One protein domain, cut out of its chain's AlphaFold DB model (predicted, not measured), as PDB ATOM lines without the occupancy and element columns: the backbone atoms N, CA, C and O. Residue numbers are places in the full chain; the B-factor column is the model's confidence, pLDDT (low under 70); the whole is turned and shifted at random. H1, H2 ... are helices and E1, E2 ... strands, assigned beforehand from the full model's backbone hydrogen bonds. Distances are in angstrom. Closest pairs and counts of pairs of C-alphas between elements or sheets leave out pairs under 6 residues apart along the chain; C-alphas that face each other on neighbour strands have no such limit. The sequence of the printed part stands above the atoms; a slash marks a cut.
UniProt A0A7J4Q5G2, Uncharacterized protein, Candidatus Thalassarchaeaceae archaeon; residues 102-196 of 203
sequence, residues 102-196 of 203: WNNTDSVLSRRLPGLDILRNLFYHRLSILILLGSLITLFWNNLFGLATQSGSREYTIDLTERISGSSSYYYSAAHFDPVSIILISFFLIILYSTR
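This is residues 102 to 196 of the 203 residues of an uncharacterized protein of Candidatus Thalassarchaeaceae archaeon (UniProt A0A7J4Q5G2). Two helices, the long H3 and the shorter H5, run side by side in opposite directions at a shallow tilt and make most of the length of the domain. Two short helices, H1 and H2, sit at the end where H3 begins and H5 ends, while a small sheet of E1 and E2 with the short helix H4 makes a head at the other end. The printed part has 95 residues with five named helices and two named strands, in the order H1, H2, H3, E1, H4, E2, H5, and its class is mostly helix. The sheet has the order E1 - E2 and is antiparallel. The whole is loose, with a radius of gyration of the C-alphas of 16.5 A, and spans 48 by 24 by 16 A.

The printed part begins at Trp 102, and H1, residues 108 to 112, follows, with C-alpha 108 at (19.802, -6.727, 65.356). H2 is residues 117 to 120. H3, residues 122 to 145, runs 33.8 A from its first to its last C-alpha, which is at (16.717, -7.798, 32.433). E1 is residues 154 to 158, 10.9 A long, followed by H4, residues 160 to 165, and E2, residues 171 to 173. H5, residues 179 to 194, is 22.7 A long and ends with C-alpha 194 at (18.495, -7.546, 60.342).

H5 is the hub, touching H1, H3 and H4. H3 and H5 touch at a shallow tilt of 30 degrees, opposite ways; their closest C-alphas are those of Leu 132 and Phe 188, 6.1 A apart. H5 only just touches H1, with residues 191 to 194 alone and 3 pairs of C-alphas within 8 A; the closest are those of Leu 109 and Ser 194, at 5.0 A. H1 and H2 only just touch, and only at the corner by their link, with 3 such pairs; the C-alphas of Ser 110 and Leu 119 are closest, at 5.6 A. H2 and H3 are close but not clearly touching, with closest C-alphas Leu 119 and His 125 at 5.4 A. With residues 179 to 181 alone, H5 touches H4 at a steep tilt of 58 degrees, opposite ways; the closest C-alphas are those of Thr 161 and Val 180, 5.2 A apart. The closest C-alphas of H3 and E1 are those of Asn 142 and Thr 157, at 5.3 A, whereas H3 and E2 are apart. E1 and E2 are antiparallel neighbours, with N 157 and O 172 within hydrogen-bond range at 2.7 A. In H1, H3, H4 and H5 every O i to N i+4 pair is within hydrogen-bond range; H2 is too short for such a pair.

The outline is only just a rod, and the two C-alphas farthest apart, those of Pro 114 and Ser 151, are 49.2 A from each other. The printed part has no cut, and no link is long; the link from H3 to E1, 8 residues, is short, and in it residues 148 to 149 pair antiparallel with residues 154 to 156 of E1. The mean pLDDT of the printed part is 90.7, and no printed residue is under 70.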
ATOM      1  N   TRP A 102      21.044   4.045  59.047       87.00
ATOM      2  CA  TRP A 102      22.339   4.147  58.355       87.00
ATOM      3  C   TRP A 102      23.529   4.366  59.305       87.00
ATOM      4  O   TRP A 102      24.656   3.966  59.008       87.00
ATOM      5  N   ASN A 103      23.287   5.006  60.452       86.31
ATOM      6  CA  ASN A 103      24.328   5.387  61.408       86.31
ATOM      7  C   ASN A 103      24.290   4.596  62.722       86.31
ATOM      8  O   ASN A 103      25.025   4.943  63.645       86.31
ATOM      9  N   ASN A 104      23.453   3.563  62.825       84.69
ATOM     10  CA  ASN A 104      23.317   2.766  64.038       84.69
ATOM     11  C   ASN A 104      24.050   1.428  63.908       84.69
ATOM     12  O   ASN A 104      23.575   0.508  63.250       84.69
ATOM     13  N   THR A 105      25.197   1.337  64.578       84.44
ATOM     14  CA  THR A 105      26.015   0.123  64.640       84.44
ATOM     15  C   THR A 105      25.461  -0.944  65.584       84.44
ATOM     16  O   THR A 105      25.847  -2.103  65.466       84.44
ATOM     17  N   ASP A 106      24.534  -0.593  66.481       85.88
ATOM     18  CA  ASP A 106      23.809  -1.527  67.348       85.88
ATOM     19  C   ASP A 106      22.569  -2.066  66.617       85.88
ATOM     20  O   ASP A 106      21.409  -1.764  66.917       85.88
ATOM     21  N   SER A 107      22.834  -2.833  65.562       87.75
ATOM     22  CA  SER A 107      21.805  -3.499  64.764       87.75
ATOM     23  C   SER A 107      21.419  -4.857  65.351       87.75
ATOM     24  O   SER A 107      22.211  -5.497  66.052       87.75
ATOM     25  N   VAL A 108      20.233  -5.361  64.989       89.69
ATOM     26  CA  VAL A 108      19.802  -6.727  65.356       89.69
ATOM     27  C   VAL A 108      20.851  -7.763  64.925       89.69
ATOM     28  O   VAL A 108      21.120  -8.716  65.655       89.69
ATOM     29  N   LEU A 109      21.476  -7.557  63.762       87.25
ATOM     30  CA  LEU A 109      22.530  -8.420  63.231       87.25
ATOM     31  C   LEU A 109      23.780  -8.416  64.121       87.25
ATOM     32  O   LEU A 109      24.280  -9.486  64.460       87.25
ATOM     33  N   SER A 110      24.244  -7.236  64.542       88.75
ATOM     34  CA  SER A 110      25.417  -7.100  65.418       88.75
ATOM     35  C   SER A 110      25.221  -7.765  66.787       88.75
ATOM     36  O   SER A 110      26.157  -8.335  67.342       88.75
ATOM     37  N   ARG A 111      23.987  -7.759  67.314       86.62
ATOM     38  CA  ARG A 111      23.653  -8.433  68.576       86.62
ATOM     39  C   ARG A 111      23.499  -9.942  68.428       86.62
ATOM     40  O   ARG A 111      23.909 -10.676  69.320       86.62
ATOM     41  N   ARG A 112      22.923 -10.414  67.317       88.88
ATOM     42  CA  ARG A 112      22.790 -11.854  67.028       88.88
ATOM     43  C   ARG A 112      24.126 -12.526  66.719       88.88
ATOM     44  O   ARG A 112      24.255 -13.723  66.950       88.88
ATOM     45  N   LEU A 113      25.102 -11.768  66.218       87.44
ATOM     46  CA  LEU A 113      26.462 -12.227  65.929       87.44
ATOM     47  C   LEU A 113      27.473 -11.534  66.863       87.44
ATOM     48  O   LEU A 113      28.317 -10.769  66.396       87.44
ATOM     49  N   PRO A 114      27.411 -11.793  68.184       77.06
ATOM     50  CA  PRO A 114      28.181 -11.040  69.172       77.06
ATOM     51  C   PRO A 114      29.698 -11.224  69.038       77.06
ATOM     52  O   PRO A 114      30.438 -10.374  69.511       77.06
ATOM     53  N   GLY A 115      30.164 -12.295  68.387       81.19
ATOM     54  CA  GLY A 115      31.590 -12.540  68.139       81.19
ATOM     55  C   GLY A 115      32.180 -11.775  66.951       81.19
ATOM     56  O   GLY A 115      33.360 -11.943  66.657       81.19
ATOM     57  N   LEU A 116      31.382 -10.972  66.238       84.44
ATOM     58  CA  LEU A 116      31.824 -10.240  65.052       84.44
ATOM     59  C   LEU A 116      31.896  -8.736  65.335       84.44
ATOM     60  O   LEU A 116      31.120  -7.944  64.798       84.44
ATOM     61  N   ASP A 117      32.867  -8.341  66.160       83.50
ATOM     62  CA  ASP A 117      33.076  -6.950  66.605       83.50
ATOM     63  C   ASP A 117      33.227  -5.949  65.451       83.50
ATOM     64  O   ASP A 117      32.899  -4.769  65.589       83.50
ATOM     65  N   ILE A 118      33.640  -6.427  64.275       87.12
ATOM     66  CA  ILE A 118      33.717  -5.653  63.031       87.12
ATOM     67  C   ILE A 118      32.362  -4.999  62.704       87.12
ATOM     68  O   ILE A 118      32.335  -3.855  62.257       87.12
ATOM     69  N   LEU A 119      31.232  -5.662  62.987       82.00
ATOM     70  CA  LEU A 119      29.886  -5.125  62.728       82.00
ATOM     71  C   LEU A 119      29.528  -3.922  63.611       82.00
ATOM     72  O   LEU A 119      28.672  -3.124  63.234       82.00
ATOM     73  N   ARG A 120      30.186  -3.764  64.766       84.62
ATOM     74  CA  ARG A 120      29.965  -2.633  65.684       84.62
ATOM     75  C   ARG A 120      30.693  -1.363  65.239       84.62
ATOM     76  O   ARG A 120      30.476  -0.294  65.809       84.62
ATOM     77  N   ASN A 121      31.546  -1.454  64.221       88.19
ATOM     78  CA  ASN A 121      32.231  -0.311  63.639       88.19
ATOM     79  C   ASN A 121      31.384   0.314  62.514       88.19
ATOM     80  O   ASN A 121      30.895  -0.364  61.609       88.19
ATOM     81  N   LEU A 122      31.239   1.642  62.565       88.56
ATOM     82  CA  LEU A 122      30.369   2.415  61.674       88.56
ATOM     83  C   LEU A 122      30.708   2.245  60.191       88.56
ATOM     84  O   LEU A 122      29.805   2.218  59.355       88.56
ATOM     85  N   PHE A 123      31.994   2.123  59.859       89.56
ATOM     86  CA  PHE A 123      32.428   1.913  58.482       89.56
ATOM     87  C   PHE A 123      31.903   0.580  57.940       89.56
ATOM     88  O   PHE A 123      31.273   0.545  56.884       89.56
ATOM     89  N   TYR A 124      32.106  -0.505  58.689       88.94
ATOM     90  CA  TYR A 124      31.725  -1.849  58.262       88.94
ATOM     91  C   TYR A 124      30.212  -2.075  58.290       88.94
ATOM     92  O   TYR A 124      29.698  -2.767  57.413       88.94
ATOM     93  N   HIS A 125      29.482  -1.443  59.214       91.06
ATOM     94  CA  HIS A 125      28.014  -1.430  59.195       91.06
ATOM     95  C   HIS A 125      27.485  -0.871  57.871       91.06
ATOM     96  O   HIS A 125      26.769  -1.555  57.139       91.06
ATOM     97  N   ARG A 126      27.922   0.337  57.498       91.38
ATOM     98  CA  ARG A 126      27.532   0.979  56.234       91.38
ATOM     99  C   ARG A 126      27.965   0.168  55.018       91.38
ATOM    100  O   ARG A 126      27.178  -0.017  54.092       91.38
ATOM    101  N   LEU A 127      29.195  -0.345  55.033       91.75
ATOM    102  CA  LEU A 127      29.724  -1.181  53.960       91.75
ATOM    103  C   LEU A 127      28.884  -2.450  53.773       91.75
ATOM    104  O   LEU A 127      28.566  -2.803  52.642       91.75
ATOM    105  N   SER A 128      28.472  -3.101  54.863       91.62
ATOM    106  CA  SER A 128      27.632  -4.301  54.803       91.62
ATOM    107  C   SER A 128      26.270  -4.017  54.162       91.62
ATOM    108  O   SER A 128      25.851  -4.760  53.277       91.62
ATOM    109  N   ILE A 129      25.625  -2.900  54.521       93.38
ATOM    110  CA  ILE A 129      24.357  -2.465  53.920       93.38
ATOM    111  C   ILE A 129      24.532  -2.230  52.416       93.38
ATOM    112  O   ILE A 129      23.720  -2.704  51.623       93.38
ATOM    113  N   LEU A 130      25.601  -1.534  52.012       93.94
ATOM    114  CA  LEU A 130      25.882  -1.259  50.600       93.94
ATOM    115  C   LEU A 130      26.144  -2.536  49.801       93.94
ATOM    116  O   LEU A 130      25.624  -2.667  48.697       93.94
ATOM    117  N   ILE A 131      26.914  -3.478  50.352       93.56
ATOM    118  CA  ILE A 131      27.183  -4.766  49.702       93.56
ATOM    119  C   ILE A 131      25.881  -5.553  49.537       93.56
ATOM    120  O   ILE A 131      25.594  -6.007  48.436       93.56
ATOM    121  N   LEU A 132      25.059  -5.657  50.587       94.88
ATOM    122  CA  LEU A 132      23.778  -6.375  50.537       94.88
ATOM    123  C   LEU A 132      22.817  -5.765  49.509       94.88
ATOM    124  O   LEU A 132      22.221  -6.492  48.713       94.88
ATOM    125  N   LEU A 133      22.692  -4.436  49.493       95.69
ATOM    126  CA  LEU A 133      21.882  -3.726  48.503       95.69
ATOM    127  C   LEU A 133      22.428  -3.917  47.087       95.69
ATOM    128  O   LEU A 133      21.656  -4.196  46.173       95.69
ATOM    129  N   GLY A 134      23.745  -3.811  46.904       94.81
ATOM    130  CA  GLY A 134      24.406  -4.045  45.624       94.81
ATOM    131  C   GLY A 134      24.142  -5.455  45.100       94.81
ATOM    132  O   GLY A 134      23.698  -5.607  43.966       94.81
ATOM    133  N   SER A 135      24.316  -6.478  45.942       95.44
ATOM    134  CA  SER A 135      24.025  -7.873  45.600       95.44
ATOM    135  C   SER A 135      22.559  -8.086  45.226       95.44
ATOM    136  O   SER A 135      22.286  -8.738  44.219       95.44
ATOM    137  N   LEU A 136      21.615  -7.504  45.975       97.31
ATOM    138  CA  LEU A 136      20.190  -7.563  45.639       97.31
ATOM    139  C   LEU A 136      19.902  -6.909  44.289       97.31
ATOM    140  O   LEU A 136      19.254  -7.525  43.449       97.31
ATOM    141  N   ILE A 137      20.412  -5.698  44.052       95.94
ATOM    142  CA  ILE A 137      20.236  -4.989  42.779       95.94
ATOM    143  C   ILE A 137      20.808  -5.819  41.630       95.94
ATOM    144  O   ILE A 137      20.133  -5.985  40.619       95.94
ATOM    145  N   THR A 138      22.011  -6.376  41.774       94.75
ATOM    146  CA  THR A 138      22.625  -7.223  40.741       94.75
ATOM    147  C   THR A 138      21.798  -8.476  40.467       94.75
ATOM    148  O   THR A 138      21.576  -8.798  39.300       94.75
ATOM    149  N   LEU A 139      21.304  -9.161  41.504       95.38
ATOM    150  CA  LEU A 139      20.453 -10.340  41.337       95.38
ATOM    151  C   LEU A 139      19.130  -9.977  40.665       95.38
ATOM    152  O   LEU A 139      18.781 -10.586  39.659       95.38
ATOM    153  N   PHE A 140      18.415  -8.959  41.141       95.25
ATOM    154  CA  PHE A 140      17.173  -8.518  40.503       95.25
ATOM    155  C   PHE A 140      17.397  -8.082  39.057       95.25
ATOM    156  O   PHE A 140      16.610  -8.434  38.182       95.25
ATOM    157  N   TRP A 141      18.491  -7.372  38.781       93.75
ATOM    158  CA  TRP A 141      18.828  -6.951  37.428       93.75
ATOM    159  C   TRP A 141      19.119  -8.141  36.510       93.75
ATOM    160  O   TRP A 141      18.634  -8.170  35.381       93.75
ATOM    161  N   ASN A 142      19.852  -9.145  37.003       94.56
ATOM    162  CA  ASN A 142      20.070 -10.401  36.288       94.56
ATOM    163  C   ASN A 142      18.756 -11.103  35.961       94.56
ATOM    164  O   ASN A 142      18.549 -11.447  34.806       94.56
ATOM    165  N   ASN A 143      17.878 -11.276  36.950       93.56
ATOM    166  CA  ASN A 143      16.648 -12.049  36.795       93.56
ATOM    167  C   ASN A 143      15.604 -11.322  35.924       93.56
ATOM    168  O   ASN A 143      14.901 -11.964  35.152       93.56
ATOM    169  N   LEU A 144      15.510  -9.986  35.998       93.94
ATOM    170  CA  LEU A 144      14.510  -9.210  35.249       93.94
ATOM    171  C   LEU A 144      14.960  -8.802  33.843       93.94
ATOM    172  O   LEU A 144      14.144  -8.802  32.925       93.94
ATOM    173  N   PHE A 145      16.229  -8.422  33.672       91.38
ATOM    174  CA  PHE A 145      16.717  -7.798  32.433       91.38
ATOM    175  C   PHE A 145      17.857  -8.559  31.760       91.38
ATOM    176  O   PHE A 145      18.248  -8.203  30.649       91.38
ATOM    177  N   GLY A 146      18.416  -9.568  32.424       90.69
ATOM    178  CA  GLY A 146      19.586 -10.279  31.941       90.69
ATOM    179  C   GLY A 146      20.891  -9.494  32.104       90.69
ATOM    180  O   GLY A 146      20.961  -8.262  32.007       90.69
ATOM    181  N   LEU A 147      21.968 -10.236  32.352       90.62
ATOM    182  CA  LEU A 147      23.342  -9.724  32.397       90.62
ATOM    183  C   LEU A 147      24.213 -10.267  31.264       90.62
ATOM    184  O   LEU A 147      25.225  -9.651  30.934       90.62
ATOM    185  N   ALA A 148      23.832 -11.399  30.681       88.81
ATOM    186  CA  ALA A 148      24.610 -12.118  29.696       88.81
ATOM    187  C   ALA A 148      24.168 -11.822  28.259       88.81
ATOM    188  O   ALA A 148      23.019 -11.478  27.971       88.81
ATOM    189  N   THR A 149      25.124 -12.009  27.356       86.12
ATOM    190  CA  THR A 149      24.979 -11.835  25.915       86.12
ATOM    191  C   THR A 149      25.437 -13.120  25.240       86.12
ATOM    192  O   THR A 149      26.579 -13.527  25.440       86.12
ATOM    193  N   GLN A 150      24.578 -13.741  24.428       80.19
ATOM    194  CA  GLN A 150      24.932 -14.947  23.662       80.19
ATOM    195  C   GLN A 150      25.160 -14.650  22.170       80.19
ATOM    196  O   GLN A 150      26.042 -15.241  21.558       80.19
ATOM    197  N   SER A 151      24.431 -13.677  21.608       76.50
ATOM    198  CA  SER A 151      24.436 -13.378  20.161       76.50
ATOM    199  C   SER A 151      24.471 -11.873  19.852       76.50
ATOM    200  O   SER A 151      23.917 -11.416  18.859       76.50
ATOM    201  N   GLY A 152      25.095 -11.080  20.728       76.81
ATOM    202  CA  GLY A 152      25.294  -9.633  20.548       76.81
ATOM    203  C   GLY A 152      24.323  -8.732  21.320       76.81
ATOM    204  O   GLY A 152      24.703  -7.615  21.666       76.81
ATOM    205  N   SER A 153      23.129  -9.219  21.679       80.62
ATOM    206  CA  SER A 153      22.194  -8.502  22.564       80.62
ATOM    207  C   SER A 153      22.207  -9.049  23.998       80.62
ATOM    208  O   SER A 153      22.277 -10.264  24.212       80.62
ATOM    209  N   ARG A 154      22.149  -8.143  24.988       84.50
ATOM    210  CA  ARG A 154      22.126  -8.474  26.424       84.50
ATOM    211  C   ARG A 154      20.694  -8.764  26.864       84.50
ATOM    212  O   ARG A 154      20.026  -7.889  27.409       84.50
ATOM    213  N   GLU A 155      20.253  -9.983  26.590       87.88
ATOM    214  CA  GLU A 155      18.875 -10.447  26.814       87.88
ATOM    215  C   GLU A 155      18.805 -11.697  27.701       87.88
ATOM    216  O   GLU A 155      17.716 -12.156  28.042       87.88
ATOM    217  N   TYR A 156      19.957 -12.251  28.088       92.44
ATOM    218  CA  TYR A 156      20.022 -13.516  28.808       92.44
ATOM    219  C   TYR A 156      20.354 -13.299  30.283       92.44
ATOM    220  O   TYR A 156      21.281 -12.577  30.656       92.44
ATOM    221  N   THR A 157      19.587 -13.951  31.140       93.81
ATOM    222  CA  THR A 157      19.895 -14.158  32.553       93.81
ATOM    223  C   THR A 157      20.993 -15.210  32.692       93.81
ATOM    224  O   THR A 157      21.145 -16.093  31.844       93.81
ATOM    225  N   ILE A 158      21.783 -15.094  33.754       93.25
ATOM    226  CA  ILE A 158      22.684 -16.152  34.206       93.25
ATOM    227  C   ILE A 158      21.916 -16.951  35.257       93.25
ATOM    228  O   ILE A 158      21.672 -16.421  36.341       93.25
ATOM    229  N   ASP A 159      21.549 -18.189  34.940       93.81
ATOM    230  CA  ASP A 159      20.913 -19.107  35.883       93.81
ATOM    231  C   ASP A 159      21.969 -19.614  36.874       93.81
ATOM    232  O   ASP A 159      22.925 -20.305  36.505       93.81
ATOM    233  N   LEU A 160      21.840 -19.212  38.139       93.81
ATOM    234  CA  LEU A 160      22.803 -19.583  39.176       93.81
ATOM    235  C   LEU A 160      22.669 -21.048  39.590       93.81
ATOM    236  O   LEU A 160      23.667 -21.653  39.985       93.81
ATOM    237  N   THR A 161      21.473 -21.619  39.481       94.50
ATOM    238  CA  THR A 161      21.211 -23.026  39.787       94.50
ATOM    239  C   THR A 161      21.960 -23.914  38.804       94.50
ATOM    240  O   THR A 161      22.743 -24.767  39.226       94.50
ATOM    241  N   GLU A 162      21.816 -23.636  37.508       93.62
ATOM    242  CA  GLU A 162      22.510 -24.378  36.451       93.62
ATOM    243  C   GLU A 162      24.020 -24.102  36.429       93.62
ATOM    244  O   GLU A 162      24.840 -24.976  36.134       93.62
ATOM    245  N   ARG A 163      24.429 -22.885  36.804       92.25
ATOM    246  CA  ARG A 163      25.850 -22.544  36.912       92.25
ATOM    247  C   ARG A 163      26.550 -23.284  38.052       92.25
ATOM    248  O   ARG A 163      27.716 -23.640  37.904       92.25
ATOM    249  N   ILE A 164      25.876 -23.486  39.185       93.12
ATOM    250  CA  ILE A 164      26.430 -24.220  40.334       93.12
ATOM    251  C   ILE A 164      26.358 -25.734  40.109       93.12
ATOM    252  O   ILE A 164      27.275 -26.440  40.524       93.12
ATOM    253  N   SER A 165      25.311 -26.236  39.443       92.38
ATOM    254  CA  SER A 165      25.187 -27.660  39.096       92.38
ATOM    255  C   SER A 165      26.224 -28.117  38.061       92.38
ATOM    256  O   SER A 165      26.509 -29.311  37.969       92.38
ATOM    257  N   GLY A 166      26.826 -27.179  37.322       90.25
ATOM    258  CA  GLY A 166      27.843 -27.460  36.309       90.25
ATOM    259  C   GLY A 166      27.257 -27.819  34.942       90.25
ATOM    260  O   GLY A 166      27.924 -28.484  34.148       90.25
ATOM    261  N   SER A 167      26.025 -27.396  34.661       90.44
ATOM    262  CA  SER A 167      25.360 -27.638  33.381       90.44
ATOM    263  C   SER A 167      26.049 -26.938  32.209       90.44
ATOM    264  O   SER A 167      26.677 -25.886  32.341       90.44
ATOM    265  N   SER A 168      25.903 -27.521  31.018       85.00
ATOM    266  CA  SER A 168      26.532 -27.030  29.783       85.00
ATOM    267  C   SER A 168      25.925 -25.726  29.257       85.00
ATOM    268  O   SER A 168      26.602 -24.975  28.556       85.00
ATOM    269  N   SER A 169      24.667 -25.439  29.607       85.12
ATOM    270  CA  SER A 169      23.985 -24.180  29.315       85.12
ATOM    271  C   SER A 169      23.365 -23.626  30.589       85.12
ATOM    272  O   SER A 169      22.580 -24.303  31.240       85.12
ATOM    273  N   TYR A 170      23.705 -22.383  30.921       90.94
ATOM    274  CA  TYR A 170      23.202 -21.656  32.092       90.94
ATOM    275  C   TYR A 170      22.639 -20.279  31.704       90.94
ATOM    276  O   TYR A 170      22.538 -19.371  32.529       90.94
ATOM    277  N   TYR A 171      22.310 -20.100  30.423       91.94
ATOM    278  CA  TYR A 171      21.739 -18.871  29.888       91.94
ATOM    279  C   TYR A 171      20.264 -19.081  29.566       91.94
ATOM    280  O   TYR A 171      19.920 -19.977  28.798       91.94
ATOM    281  N   TYR A 172      19.408 -18.224  30.117       90.25
ATOM    282  CA  TYR A 172      17.962 -18.241  29.876       90.25
ATOM    283  C   TYR A 172      17.482 -16.848  29.491       90.25
ATOM    284  O   TYR A 172      17.990 -15.860  30.015       90.25
ATOM    285  N   SER A 173      16.515 -16.745  28.581       91.06
ATOM    286  CA  SER A 173      15.949 -15.449  28.185       91.06
ATOM    287  C   SER A 173      15.301 -14.751  29.388       91.06
ATOM    288  O   SER A 173      14.590 -15.389  30.164       91.06
ATOM    289  N   ALA A 174      15.581 -13.460  29.576       89.62
ATOM    290  CA  ALA A 174      14.982 -12.668  30.648       89.62
ATOM    291  C   ALA A 174      13.495 -12.363  30.364       89.62
ATOM    292  O   ALA A 174      13.118 -12.111  29.222       89.62
ATOM    293  N   ALA A 175      12.608 -12.315  31.361       93.12
ATOM    294  CA  ALA A 175      12.853 -12.507  32.791       93.12
ATOM    295  C   ALA A 175      12.812 -13.990  33.207       93.12
ATOM    296  O   ALA A 175      11.904 -14.720  32.817       93.12
ATOM    297  N   HIS A 176      13.755 -14.411  34.053       93.19
ATOM    298  CA  HIS A 176      13.859 -15.781  34.571       93.19
ATOM    299  C   HIS A 176      14.336 -15.754  36.024       93.19
ATOM    300  O   HIS A 176      15.288 -15.040  36.329       93.19
ATOM    301  N   PHE A 177      13.665 -16.512  36.899       93.75
ATOM    302  CA  PHE A 177      14.006 -16.643  38.318       93.75
ATOM    303  C   PHE A 177      14.371 -18.086  38.650       93.75
ATOM    304  O   PHE A 177      13.494 -18.946  38.741       93.75
ATOM    305  N   ASP A 178      15.660 -18.336  38.869       93.81
ATOM    306  CA  ASP A 178      16.153 -19.660  39.240       93.81
ATOM    307  C   ASP A 178      16.074 -19.913  40.764       93.81
ATOM    308  O   ASP A 178      16.131 -18.961  41.557       93.81
ATOM    309  N   PRO A 179      15.943 -21.178  41.216       95.38
ATOM    310  CA  PRO A 179      15.820 -21.512  42.636       95.38
ATOM    311  C   PRO A 179      16.925 -20.932  43.531       95.38
ATOM    312  O   PRO A 179      16.632 -20.394  44.601       95.38
ATOM    313  N   VAL A 180      18.188 -20.997  43.100       95.75
ATOM    314  CA  VAL A 180      19.323 -20.439  43.850       95.75
ATOM    315  C   VAL A 180      19.222 -18.916  43.935       95.75
ATOM    316  O   VAL A 180      19.388 -18.366  45.025       95.75
ATOM    317  N   SER A 181      18.898 -18.226  42.838       94.62
ATOM    318  CA  SER A 181      18.645 -16.778  42.860       94.62
ATOM    319  C   SER A 181      17.541 -16.402  43.852       94.62
ATOM    320  O   SER A 181      17.721 -15.465  44.628       94.62
ATOM    321  N   ILE A 182      16.425 -17.140  43.891       96.06
ATOM    322  CA  ILE A 182      15.316 -16.888  44.831       96.06
ATOM    323  C   ILE A 182      15.775 -17.038  46.289       96.06
ATOM    324  O   ILE A 182      15.456 -16.191  47.135       96.06
ATOM    325  N   ILE A 183      16.544 -18.090  46.585       97.00
ATOM    326  CA  ILE A 183      17.098 -18.339  47.921       97.00
ATOM    327  C   ILE A 183      18.053 -17.210  48.320       97.00
ATOM    328  O   ILE A 183      17.931 -16.670  49.419       97.00
ATOM    329  N   LEU A 184      18.965 -16.813  47.429       96.50
ATOM    330  CA  LEU A 184      19.931 -15.742  47.689       96.50
ATOM    331  C   LEU A 184      19.251 -14.387  47.893       96.50
ATOM    332  O   LEU A 184      19.595 -13.673  48.833       96.50
ATOM    333  N   ILE A 185      18.259 -14.044  47.066       97.25
ATOM    334  CA  ILE A 185      17.462 -12.821  47.234       97.25
ATOM    335  C   ILE A 185      16.784 -12.830  48.606       97.25
ATOM    336  O   ILE A 185      16.910 -11.867  49.362       97.25
ATOM    337  N   SER A 186      16.113 -13.928  48.960       96.94
ATOM    338  CA  SER A 186      15.433 -14.060  50.254       96.94
ATOM    339  C   SER A 186      16.412 -13.939  51.424       96.94
ATOM    340  O   SER A 186      16.165 -13.199  52.376       96.94
ATOM    341  N   PHE A 187      17.560 -14.606  51.331       96.50
ATOM    342  CA  PHE A 187      18.625 -14.549  52.326       96.50
ATOM    343  C   PHE A 187      19.160 -13.124  52.514       96.50
ATOM    344  O   PHE A 187      19.211 -12.628  53.642       96.50
ATOM    345  N   PHE A 188      19.494 -12.423  51.429       97.00
ATOM    346  CA  PHE A 188      19.993 -11.050  51.509       97.00
ATOM    347  C   PHE A 188      18.941 -10.067  52.018       97.00
ATOM    348  O   PHE A 188      19.292  -9.175  52.788       97.00
ATOM    349  N   LEU A 189      17.661 -10.241  51.674       96.69
ATOM    350  CA  LEU A 189      16.573  -9.436  52.239       96.69
ATOM    351  C   LEU A 189      16.455  -9.623  53.756       96.69
ATOM    352  O   LEU A 189      16.310  -8.639  54.483       96.69
ATOM    353  N   ILE A 190      16.565 -10.860  54.248       95.38
ATOM    354  CA  ILE A 190      16.530 -11.159  55.686       95.38
ATOM    355  C   ILE A 190      17.722 -10.519  56.405       95.38
ATOM    356  O   ILE A 190      17.540  -9.887  57.451       95.38
ATOM    357  N   ILE A 191      18.935 -10.636  55.855       94.50
ATOM    358  CA  ILE A 191      20.122 -10.011  56.456       94.50
ATOM    359  C   ILE A 191      19.998  -8.489  56.428       94.50
ATOM    360  O   ILE A 191      20.221  -7.850  57.456       94.50
ATOM    361  N   LEU A 192      19.595  -7.908  55.296       94.19
ATOM    362  CA  LEU A 192      19.397  -6.468  55.164       94.19
ATOM    363  C   LEU A 192      18.382  -5.968  56.193       94.19
ATOM    364  O   LEU A 192      18.655  -4.999  56.897       94.19
ATOM    365  N   TYR A 193      17.262  -6.669  56.368       92.06
ATOM    366  CA  TYR A 193      16.291  -6.356  57.414       92.06
ATOM    367  C   TYR A 193      16.893  -6.447  58.823       92.06
ATOM    368  O   TYR A 193      16.591  -5.624  59.687       92.06
ATOM    369  N   SER A 194      17.788  -7.405  59.066       92.25
ATOM    370  CA  SER A 194      18.495  -7.546  60.342       92.25
ATOM    371  C   SER A 194      19.502  -6.419  60.619       92.25
ATOM    372  O   SER A 194      19.912  -6.257  61.766       92.25
ATOM    373  N   THR A 195      19.887  -5.606  59.628       91.81
ATOM    374  CA  THR A 195      20.739  -4.419  59.860       91.81
ATOM    375  C   THR A 195      19.987  -3.250  60.501       91.81
ATOM    376  O   THR A 195      20.600  -2.243  60.849       91.81
ATOM    377  N   ARG A 196      18.661  -3.352  60.668       89.75
ATOM    378  CA  ARG A 196      17.858  -2.319  61.334       89.75
ATOM    379  C   ARG A 196      18.327  -2.055  62.775       89.75
ATOM    380  O   ARG A 196      18.838  -2.983  63.413       89.75
TER     381      ARG A 196